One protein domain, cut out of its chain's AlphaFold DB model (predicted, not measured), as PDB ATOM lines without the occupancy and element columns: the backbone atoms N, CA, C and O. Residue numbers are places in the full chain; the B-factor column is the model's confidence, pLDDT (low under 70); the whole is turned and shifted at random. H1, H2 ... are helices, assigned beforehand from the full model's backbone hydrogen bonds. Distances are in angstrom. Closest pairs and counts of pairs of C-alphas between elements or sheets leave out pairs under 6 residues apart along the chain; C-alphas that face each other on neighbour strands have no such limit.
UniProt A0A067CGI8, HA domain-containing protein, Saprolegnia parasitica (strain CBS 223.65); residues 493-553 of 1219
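What this domain is: This is residues 493 to 553 of the 1219 residues of the protein "HA domain-containing protein" of Saprolegnia parasitica (strain CBS 223.65) (UniProt A0A067CGI8). A long helix, H1, and a shorter one, H2, make a rough T, H2 beginning beside the inner part of H1 and running away from it at a large angle. A long stretch with no named element, residues 510 to 531, loops from the end of H1 to the start of H2, and a small third helix, H3, sits away from both after a short link; residues 544 to 549, of which 548 and 549 belong to H3, stick out. The printed part has 61 residues with three named helices in the order H1, H2, H3 and no named strand, and its class is all helix. It is compact, with a radius of gyration of the C-alphas of 11.3 A, and the C-alphas span 32 by 22 by 19 A.

How they stand to each other: The longest helix is H1, residues 493 to 509. It touches H2, residues 532 to 541, with its residues 498 to 502 alone. There are 4 pairs of C-alphas within 8 A, and the closest are those of Ala 501 and Leu 532, 6.9 A apart. The lines of the two helices are about perpendicular at 70.3 degrees, only just past a steep tilt, and their centres are 12.3 A apart. H3, residues 548 to 553, touches no helix: it is apart from H1 and apart from H2. In H1, H2 and H3 every pair of O i and N i+4 is within hydrogen-bond range.

Where its parts are: H1 runs from Cys 493, with its C-alpha at (97.058, 76.144, 56.547), to Phe 509, with its C-alpha at (88.824, 59.717, 40.467), 24.4 A from first to last C-alpha. H2 runs from Leu 532 to Arg 541 and is 14.2 A long from first to last C-alpha, beginning at C-alpha 532 at (96.176, 71.025, 42.583). H3 runs from Ala 548 to Ala 553 over 8.6 A between its first and last C-alphas, and C-alpha 553 is at (100.306, 61.141, 55.418).

The domain as a whole: The two C-alphas farthest apart are those of Thr 523 and Arg 544, at 32.7 A, while the first and last printed C-alphas, of Cys 493 and Ala 553, are 15.4 A apart. The printed part has no cut. The link from H1 to H2 is long, with 22 residues whose C-alphas lie 8 to 16 A from the mean of the C-alphas, and the link from H2 to H3 is short, with 6 residues. Residues 544 to 549, of which 548 and 549 belong to H3, stand free. The mean pLDDT of the printed part of this predicted model is 77.4, and 10 printed residues are under 70: residue 493, residues 522 to 529 and residue 544.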
ATOM      1  N   CYS A 493      98.353  75.906  57.183       66.94
ATOM      2  CA  CYS A 493      97.058  76.144  56.547       66.94
ATOM      3  C   CYS A 493      97.046  75.631  55.101       66.94
ATOM      4  O   CYS A 493      96.161  74.851  54.745       66.94
ATOM      5  N   GLU A 494      98.061  75.966  54.299       73.44
ATOM      6  CA  GLU A 494      98.166  75.480  52.919       73.44
ATOM      7  C   GLU A 494      98.362  73.955  52.874       73.44
ATOM      8  O   GLU A 494      97.741  73.268  52.067       73.44
ATOM      9  N   TRP A 495      99.132  73.379  53.806       81.00
ATOM     10  CA  TRP A 495      99.263  71.922  53.930       81.00
ATOM     11  C   TRP A 495      97.922  71.211  54.207       81.00
ATOM     12  O   TRP A 495      97.644  70.155  53.630       81.00
ATOM     13  N   LYS A 496      97.048  71.796  55.041       80.00
ATOM     14  CA  LYS A 496      95.686  71.274  55.264       80.00
ATOM     15  C   LYS A 496      94.836  71.375  53.995       80.00
ATOM     16  O   LYS A 496      94.153  70.404  53.670       80.00
ATOM     17  N   ALA A 497      94.916  72.494  53.272       79.62
ATOM     18  CA  ALA A 497      94.219  72.684  51.999       79.62
ATOM     19  C   ALA A 497      94.674  71.657  50.945       79.62
ATOM     20  O   ALA A 497      93.835  70.955  50.385       79.62
ATOM     21  N   ARG A 498      95.990  71.459  50.766       83.75
ATOM     22  CA  ARG A 498      96.572  70.419  49.891       83.75
ATOM     23  C   ARG A 498      96.040  69.024  50.218       83.75
ATOM     24  O   ARG A 498      95.588  68.316  49.322       83.75
ATOM     25  N   LEU A 499      96.054  68.618  51.492       84.50
ATOM     26  CA  LEU A 499      95.546  67.300  51.897       84.50
ATOM     27  C   LEU A 499      94.028  67.158  51.704       84.50
ATOM     28  O   LEU A 499      93.566  66.066  51.367       84.50
ATOM     29  N   ALA A 500      93.247  68.223  51.894       83.44
ATOM     30  CA  ALA A 500      91.813  68.217  51.611       83.44
ATOM     31  C   ALA A 500      91.537  68.106  50.099       83.44
ATOM     32  O   ALA A 500      90.769  67.238  49.682       83.44
ATOM     33  N   ALA A 501      92.239  68.890  49.277       85.00
ATOM     34  CA  ALA A 501      92.161  68.853  47.819       85.00
ATOM     35  C   ALA A 501      92.549  67.477  47.244       85.00
ATOM     36  O   ALA A 501      91.813  66.914  46.433       85.00
ATOM     37  N   LEU A 502      93.646  66.877  47.726       87.25
ATOM     38  CA  LEU A 502      94.058  65.518  47.352       87.25
ATOM     39  C   LEU A 502      93.010  64.464  47.734       87.25
ATOM     40  O   LEU A 502      92.762  63.544  46.958       87.25
ATOM     41  N   ARG A 503      92.354  64.600  48.895       86.88
ATOM     42  CA  ARG A 503      91.255  63.705  49.302       86.88
ATOM     43  C   ARG A 503      90.017  63.876  48.424       86.88
ATOM     44  O   ARG A 503      89.438  62.870  48.026       86.88
ATOM     45  N   GLN A 504      89.629  65.106  48.080       84.56
ATOM     46  CA  GLN A 504      88.521  65.348  47.147       84.56
ATOM     47  C   GLN A 504      88.829  64.763  45.755       84.56
ATOM     48  O   GLN A 504      87.985  64.069  45.189       84.56
ATOM     49  N   TYR A 505      90.054  64.939  45.247       84.94
ATOM     50  CA  TYR A 505      90.494  64.339  43.984       84.94
ATOM     51  C   TYR A 505      90.487  62.802  44.034       84.94
ATOM     52  O   TYR A 505      89.910  62.158  43.158       84.94
ATOM     53  N   HIS A 506      91.053  62.200  45.085       84.25
ATOM     54  CA  HIS A 506      91.049  60.746  45.266       84.25
ATOM     55  C   HIS A 506      89.624  60.179  45.356       84.25
ATOM     56  O   HIS A 506      89.333  59.160  44.737       84.25
ATOM     57  N   ASN A 507      88.705  60.872  46.035       83.81
ATOM     58  CA  ASN A 507      87.296  60.480  46.101       83.81
ATOM     59  C   ASN A 507      86.566  60.617  44.746       83.81
ATOM     60  O   ASN A 507      85.645  59.848  44.483       83.81
ATOM     61  N   ARG A 508      86.958  61.577  43.889       80.31
ATOM     62  CA  ARG A 508      86.346  61.822  42.563       80.31
ATOM     63  C   ARG A 508      86.875  60.881  41.472       80.31
ATOM     64  O   ARG A 508      86.109  60.520  40.585       80.31
ATOM     65  N   PHE A 509      88.149  60.476  41.537       77.31
ATOM     66  CA  PHE A 509      88.824  59.717  40.467       77.31
ATOM     67  C   PHE A 509      89.411  58.355  40.892       77.31
ATOM     68  O   PHE A 509      89.881  57.600  40.047       77.31
ATOM     69  N   GLY A 510      89.425  58.017  42.184       72.75
ATOM     70  CA  GLY A 510      89.974  56.758  42.715       72.75
ATOM     71  C   GLY A 510      91.508  56.656  42.728       72.75
ATOM     72  O   GLY A 510      92.058  55.709  43.286       72.75
ATOM     73  N   HIS A 511      92.219  57.629  42.152       78.06
ATOM     74  CA  HIS A 511      93.679  57.647  42.014       78.06
ATOM     75  C   HIS A 511      94.263  59.041  42.295       78.06
ATOM     76  O   HIS A 511      93.547  60.036  42.236       78.06
ATOM     77  N   LEU A 512      95.574  59.134  42.550       81.31
ATOM     78  CA  LEU A 512      96.296  60.401  42.783       81.31
ATOM     79  C   LEU A 512      97.219  60.810  41.614       81.31
ATOM     80  O   LEU A 512      98.203  61.534  41.781       81.31
ATOM     81  N   LEU A 513      96.881  60.364  40.402       79.25
ATOM     82  CA  LEU A 513      97.531  60.755  39.149       79.25
ATOM     83  C   LEU A 513      96.983  62.104  38.643       79.25
ATOM     84  O   LEU A 513      96.367  62.178  37.587       79.25
ATOM     85  N   VAL A 514      97.174  63.164  39.435       82.12
ATOM     86  CA  VAL A 514      96.728  64.528  39.093       82.12
ATOM     87  C   VAL A 514      97.502  65.054  37.861       82.12
ATOM     88  O   VAL A 514      98.739  65.020  37.902       82.12
ATOM     89  N   PRO A 515      96.816  65.527  36.794       77.69
ATOM     90  CA  PRO A 515      97.430  66.213  35.648       77.69
ATOM     91  C   PRO A 515      98.080  67.551  36.018       77.69
ATOM     92  O   PRO A 515      97.690  68.167  37.005       77.69
ATOM     93  N   GLU A 516      99.026  68.019  35.201       74.88
ATOM     94  CA  GLU A 516      99.808  69.242  35.465       74.88
ATOM     95  C   GLU A 516      98.920  70.497  35.577       74.88
ATOM     96  O   GLU A 516      98.980  71.194  36.586       74.88
ATOM     97  N   ASP A 517      98.003  70.707  34.627       73.12
ATOM     98  CA  ASP A 517      97.092  71.865  34.593       73.12
ATOM     99  C   ASP A 517      95.809  71.691  35.445       73.12
ATOM    100  O   ASP A 517      94.843  72.442  35.291       73.12
ATOM    101  N   TYR A 518      95.717  70.661  36.301       77.50
ATOM    102  CA  TYR A 518      94.451  70.341  36.976       77.50
ATOM    103  C   TYR A 518      94.127  71.301  38.132       77.50
ATOM    104  O   TYR A 518      94.747  71.266  39.201       77.50
ATOM    105  N   VAL A 519      93.073  72.090  37.939       80.56
ATOM    106  CA  VAL A 519      92.459  72.962  38.947       80.56
ATOM    107  C   VAL A 519      91.265  72.256  39.603       80.56
ATOM    108  O   VAL A 519      90.465  71.603  38.930       80.56
ATOM    109  N   LEU A 520      91.130  72.377  40.926       79.75
ATOM    110  CA  LEU A 520      90.053  71.746  41.683       79.75
ATOM    111  C   LEU A 520      88.759  72.576  41.650       79.75
ATOM    112  O   LEU A 520      88.654  73.654  42.236       79.75
ATOM    113  N   GLU A 521      87.731  72.005  41.031       70.19
ATOM    114  CA  GLU A 521      86.339  72.428  41.186       70.19
ATOM    115  C   GLU A 521      85.800  71.905  42.531       70.19
ATOM    116  O   GLU A 521      85.352  70.758  42.623       70.19
ATOM    117  N   SER A 522      85.867  72.723  43.585       69.81
ATOM    118  CA  SER A 522      85.294  72.402  44.899       69.81
ATOM    119  C   SER A 522      84.074  73.264  45.217       69.81
ATOM    120  O   SER A 522      84.005  74.427  44.827       69.81
ATOM    121  N   THR A 523      83.127  72.705  45.974       60.91
ATOM    122  CA  THR A 523      82.006  73.452  46.570       60.91
ATOM    123  C   THR A 523      82.392  74.171  47.865       60.91
ATOM    124  O   THR A 523      81.604  74.958  48.382       60.91
ATOM    125  N   GLU A 524      83.571  73.890  48.426       66.69
ATOM    126  CA  GLU A 524      84.111  74.625  49.572       66.69
ATOM    127  C   GLU A 524      84.825  75.891  49.063       66.69
ATOM    128  O   GLU A 524      85.773  75.768  48.283       66.69
ATOM    129  N   PRO A 525      84.442  77.110  49.496       60.19
ATOM    130  CA  PRO A 525      85.021  78.350  48.965       60.19
ATOM    131  C   PRO A 525      86.525  78.483  49.256       60.19
ATOM    132  O   PRO A 525      87.238  79.147  48.516       60.19
ATOM    133  N   SER A 526      87.033  77.795  50.283       59.84
ATOM    134  CA  SER A 526      88.461  77.696  50.610       59.84
ATOM    135  C   SER A 526      89.267  76.746  49.709       59.84
ATOM    136  O   SER A 526      90.477  76.638  49.890       59.84
ATOM    137  N   LEU A 527      88.620  76.020  48.791       64.88
ATOM    138  CA  LEU A 527      89.250  75.099  47.830       64.88
ATOM    139  C   LEU A 527      88.775  75.320  46.384       64.88
ATOM    140  O   LEU A 527      89.218  74.612  45.478       64.88
ATOM    141  N   ALA A 528      87.886  76.288  46.155       63.19
ATOM    142  CA  ALA A 528      87.493  76.707  44.820       63.19
ATOM    143  C   ALA A 528      88.719  77.223  44.049       63.19
ATOM    144  O   ALA A 528      89.524  77.992  44.578       63.19
ATOM    145  N   LEU A 529      88.859  76.772  42.799       66.75
ATOM    146  CA  LEU A 529      89.958  77.121  41.894       66.75
ATOM    147  C   LEU A 529      91.369  76.789  42.429       66.75
ATOM    148  O   LEU A 529      92.348  77.386  41.988       66.75
ATOM    149  N   TYR A 530      91.507  75.818  43.344       75.25
ATOM    150  CA  TYR A 530      92.821  75.439  43.877       75.25
ATOM    151  C   TYR A 530      93.684  74.721  42.810       75.25
ATOM    152  O   TYR A 530      93.247  73.683  42.296       75.25
ATOM    153  N   PRO A 531      94.904  75.197  42.477       78.00
ATOM    154  CA  PRO A 531      95.753  74.647  41.413       78.00
ATOM    155  C   PRO A 531      96.474  73.368  41.873       78.00
ATOM    156  O   PRO A 531      97.675  73.340  42.147       78.00
ATOM    157  N   LEU A 532      95.710  72.285  42.007       83.25
ATOM    158  CA  LEU A 532      96.176  71.025  42.583       83.25
ATOM    159  C   LEU A 532      97.277  70.351  41.744       83.25
ATOM    160  O   LEU A 532      98.152  69.709  42.319       83.25
ATOM    161  N   GLY A 533      97.256  70.506  40.417       79.31
ATOM    162  CA  GLY A 533      98.262  69.959  39.503       79.31
ATOM    163  C   GLY A 533      99.671  70.507  39.751       79.31
ATOM    164  O   GLY A 533     100.563  69.747  40.137       79.31
ATOM    165  N   ASP A 534      99.853  71.827  39.656       77.38
ATOM    166  CA  ASP A 534     101.109  72.520  39.993       77.38
ATOM    167  C   ASP A 534     101.597  72.201  41.412       77.38
ATOM    168  O   ASP A 534     102.784  71.955  41.645       77.38
ATOM    169  N   GLN A 535     100.680  72.145  42.379       80.62
ATOM    170  CA  GLN A 535     101.003  71.828  43.772       80.62
ATOM    171  C   GLN A 535     101.492  70.375  43.923       80.62
ATOM    172  O   GLN A 535     102.454  70.111  44.648       80.62
ATOM    173  N   VAL A 536     100.910  69.428  43.179       85.88
ATOM    174  CA  VAL A 536     101.378  68.033  43.097       85.88
ATOM    175  C   VAL A 536     102.726  67.916  42.379       85.88
ATOM    176  O   VAL A 536     103.576  67.137  42.817       85.88
ATOM    177  N   LEU A 537     102.973  68.705  41.329       80.06
ATOM    178  CA  LEU A 537     104.290  68.784  40.688       80.06
ATOM    179  C   LEU A 537     105.354  69.347  41.630       80.06
ATOM    180  O   LEU A 537     106.460  68.809  41.692       80.06
ATOM    181  N   SER A 538     105.017  70.393  42.385       80.69
ATOM    182  CA  SER A 538     105.889  70.993  43.396       80.69
ATOM    183  C   SER A 538     106.268  69.964  44.466       80.69
ATOM    184  O   SER A 538     107.457  69.746  44.706       80.69
ATOM    185  N   LEU A 539     105.288  69.223  45.007       83.19
ATOM    186  CA  LEU A 539     105.522  68.113  45.941       83.19
ATOM    187  C   LEU A 539     106.429  67.021  45.346       83.19
ATOM    188  O   LEU A 539     107.376  66.594  46.004       83.19
ATOM    189  N   ARG A 540     106.197  66.590  44.095       82.94
ATOM    190  CA  ARG A 540     107.050  65.588  43.422       82.94
ATOM    191  C   ARG A 540     108.492  66.080  43.245       82.94
ATOM    192  O   ARG A 540     109.425  65.325  43.512       82.94
ATOM    193  N   ARG A 541     108.687  67.342  42.840       78.88
ATOM    194  CA  ARG A 541     110.018  67.964  42.674       78.88
ATOM    195  C   ARG A 541     110.744  68.145  44.015       78.88
ATOM    196  O   ARG A 541     111.950  67.925  44.070       78.88
ATOM    197  N   ARG A 542     110.015  68.482  45.086       77.38
ATOM    198  CA  ARG A 542     110.524  68.729  46.453       77.38
ATOM    199  C   ARG A 542     110.457  67.512  47.383       77.38
ATOM    200  O   ARG A 542     110.475  67.655  48.599       77.38
ATOM    201  N   ARG A 543     110.412  66.283  46.848       75.69
ATOM    202  CA  ARG A 543     110.268  65.038  47.639       75.69
ATOM    203  C   ARG A 543     111.271  64.894  48.799       75.69
ATOM    204  O   ARG A 543     110.965  64.223  49.778       75.69
ATOM    205  N   ARG A 544     112.470  65.474  48.679       69.75
ATOM    206  CA  ARG A 544     113.536  65.409  49.699       69.75
ATOM    207  C   ARG A 544     113.396  66.458  50.808       69.75
ATOM    208  O   ARG A 544     114.085  66.342  51.814       69.75
ATOM    209  N   ASP A 545     112.488  67.414  50.628       73.94
ATOM    210  CA  ASP A 545     112.303  68.595  51.475       73.94
ATOM    211  C   ASP A 545     111.005  68.503  52.311       73.94
ATOM    212  O   ASP A 545     110.689  69.403  53.079       73.94
ATOM    213  N   VAL A 546     110.231  67.417  52.165       77.44
ATOM    214  CA  VAL A 546     108.952  67.188  52.862       77.44
ATOM    215  C   VAL A 546     109.171  66.377  54.146       77.44
ATOM    216  O   VAL A 546     109.756  65.296  54.104       77.44
ATOM    217  N   ASP A 547     108.638  66.861  55.277       80.06
ATOM    218  CA  ASP A 547     108.674  66.177  56.584       80.06
ATOM    219  C   ASP A 547     108.272  64.695  56.513       80.06
ATOM    220  O   ASP A 547     107.260  64.345  55.903       80.06
ATOM    221  N   ALA A 548     108.935  63.839  57.297       77.25
ATOM    222  CA  ALA A 548     108.595  62.414  57.409       77.25
ATOM    223  C   ALA A 548     107.121  62.150  57.804       77.25
ATOM    224  O   ALA A 548     106.510  61.182  57.355       77.25
ATOM    225  N   VAL A 549     106.520  63.027  58.619       80.00
ATOM    226  CA  VAL A 549     105.098  62.942  59.009       80.00
ATOM    227  C   VAL A 549     104.173  63.331  57.847       80.00
ATOM    228  O   VAL A 549     103.099  62.752  57.683       80.00
ATOM    229  N   ARG A 550     104.596  64.289  57.011       81.94
ATOM    230  CA  ARG A 550     103.865  64.727  55.813       81.94
ATOM    231  C   ARG A 550     103.968  63.688  54.694       81.94
ATOM    232  O   ARG A 550     102.954  63.401  54.058       81.94
ATOM    233  N   THR A 551     105.134  63.063  54.498       81.06
ATOM    234  CA  THR A 551     105.283  61.941  53.556       81.06
ATOM    235  C   THR A 551     104.466  60.732  53.992       81.06
ATOM    236  O   THR A 551     103.756  60.174  53.165       81.06
ATOM    237  N   ASP A 552     104.470  60.370  55.281       77.31
ATOM    238  CA  ASP A 552     103.656  59.256  55.791       77.31
ATOM    239  C   ASP A 552     102.147  59.508  55.598       77.31
ATOM    240  O   ASP A 552     101.401  58.578  55.289       77.31
ATOM    241  N   ALA A 553     101.691  60.763  55.701       80.50
ATOM    242  CA  ALA A 553     100.306  61.141  55.418       80.50
ATOM    243  C   ALA A 553      99.930  61.064  53.922       80.50
ATOM    244  O   ALA A 553      98.775  60.779  53.605       80.50
TER     245      ALA A 553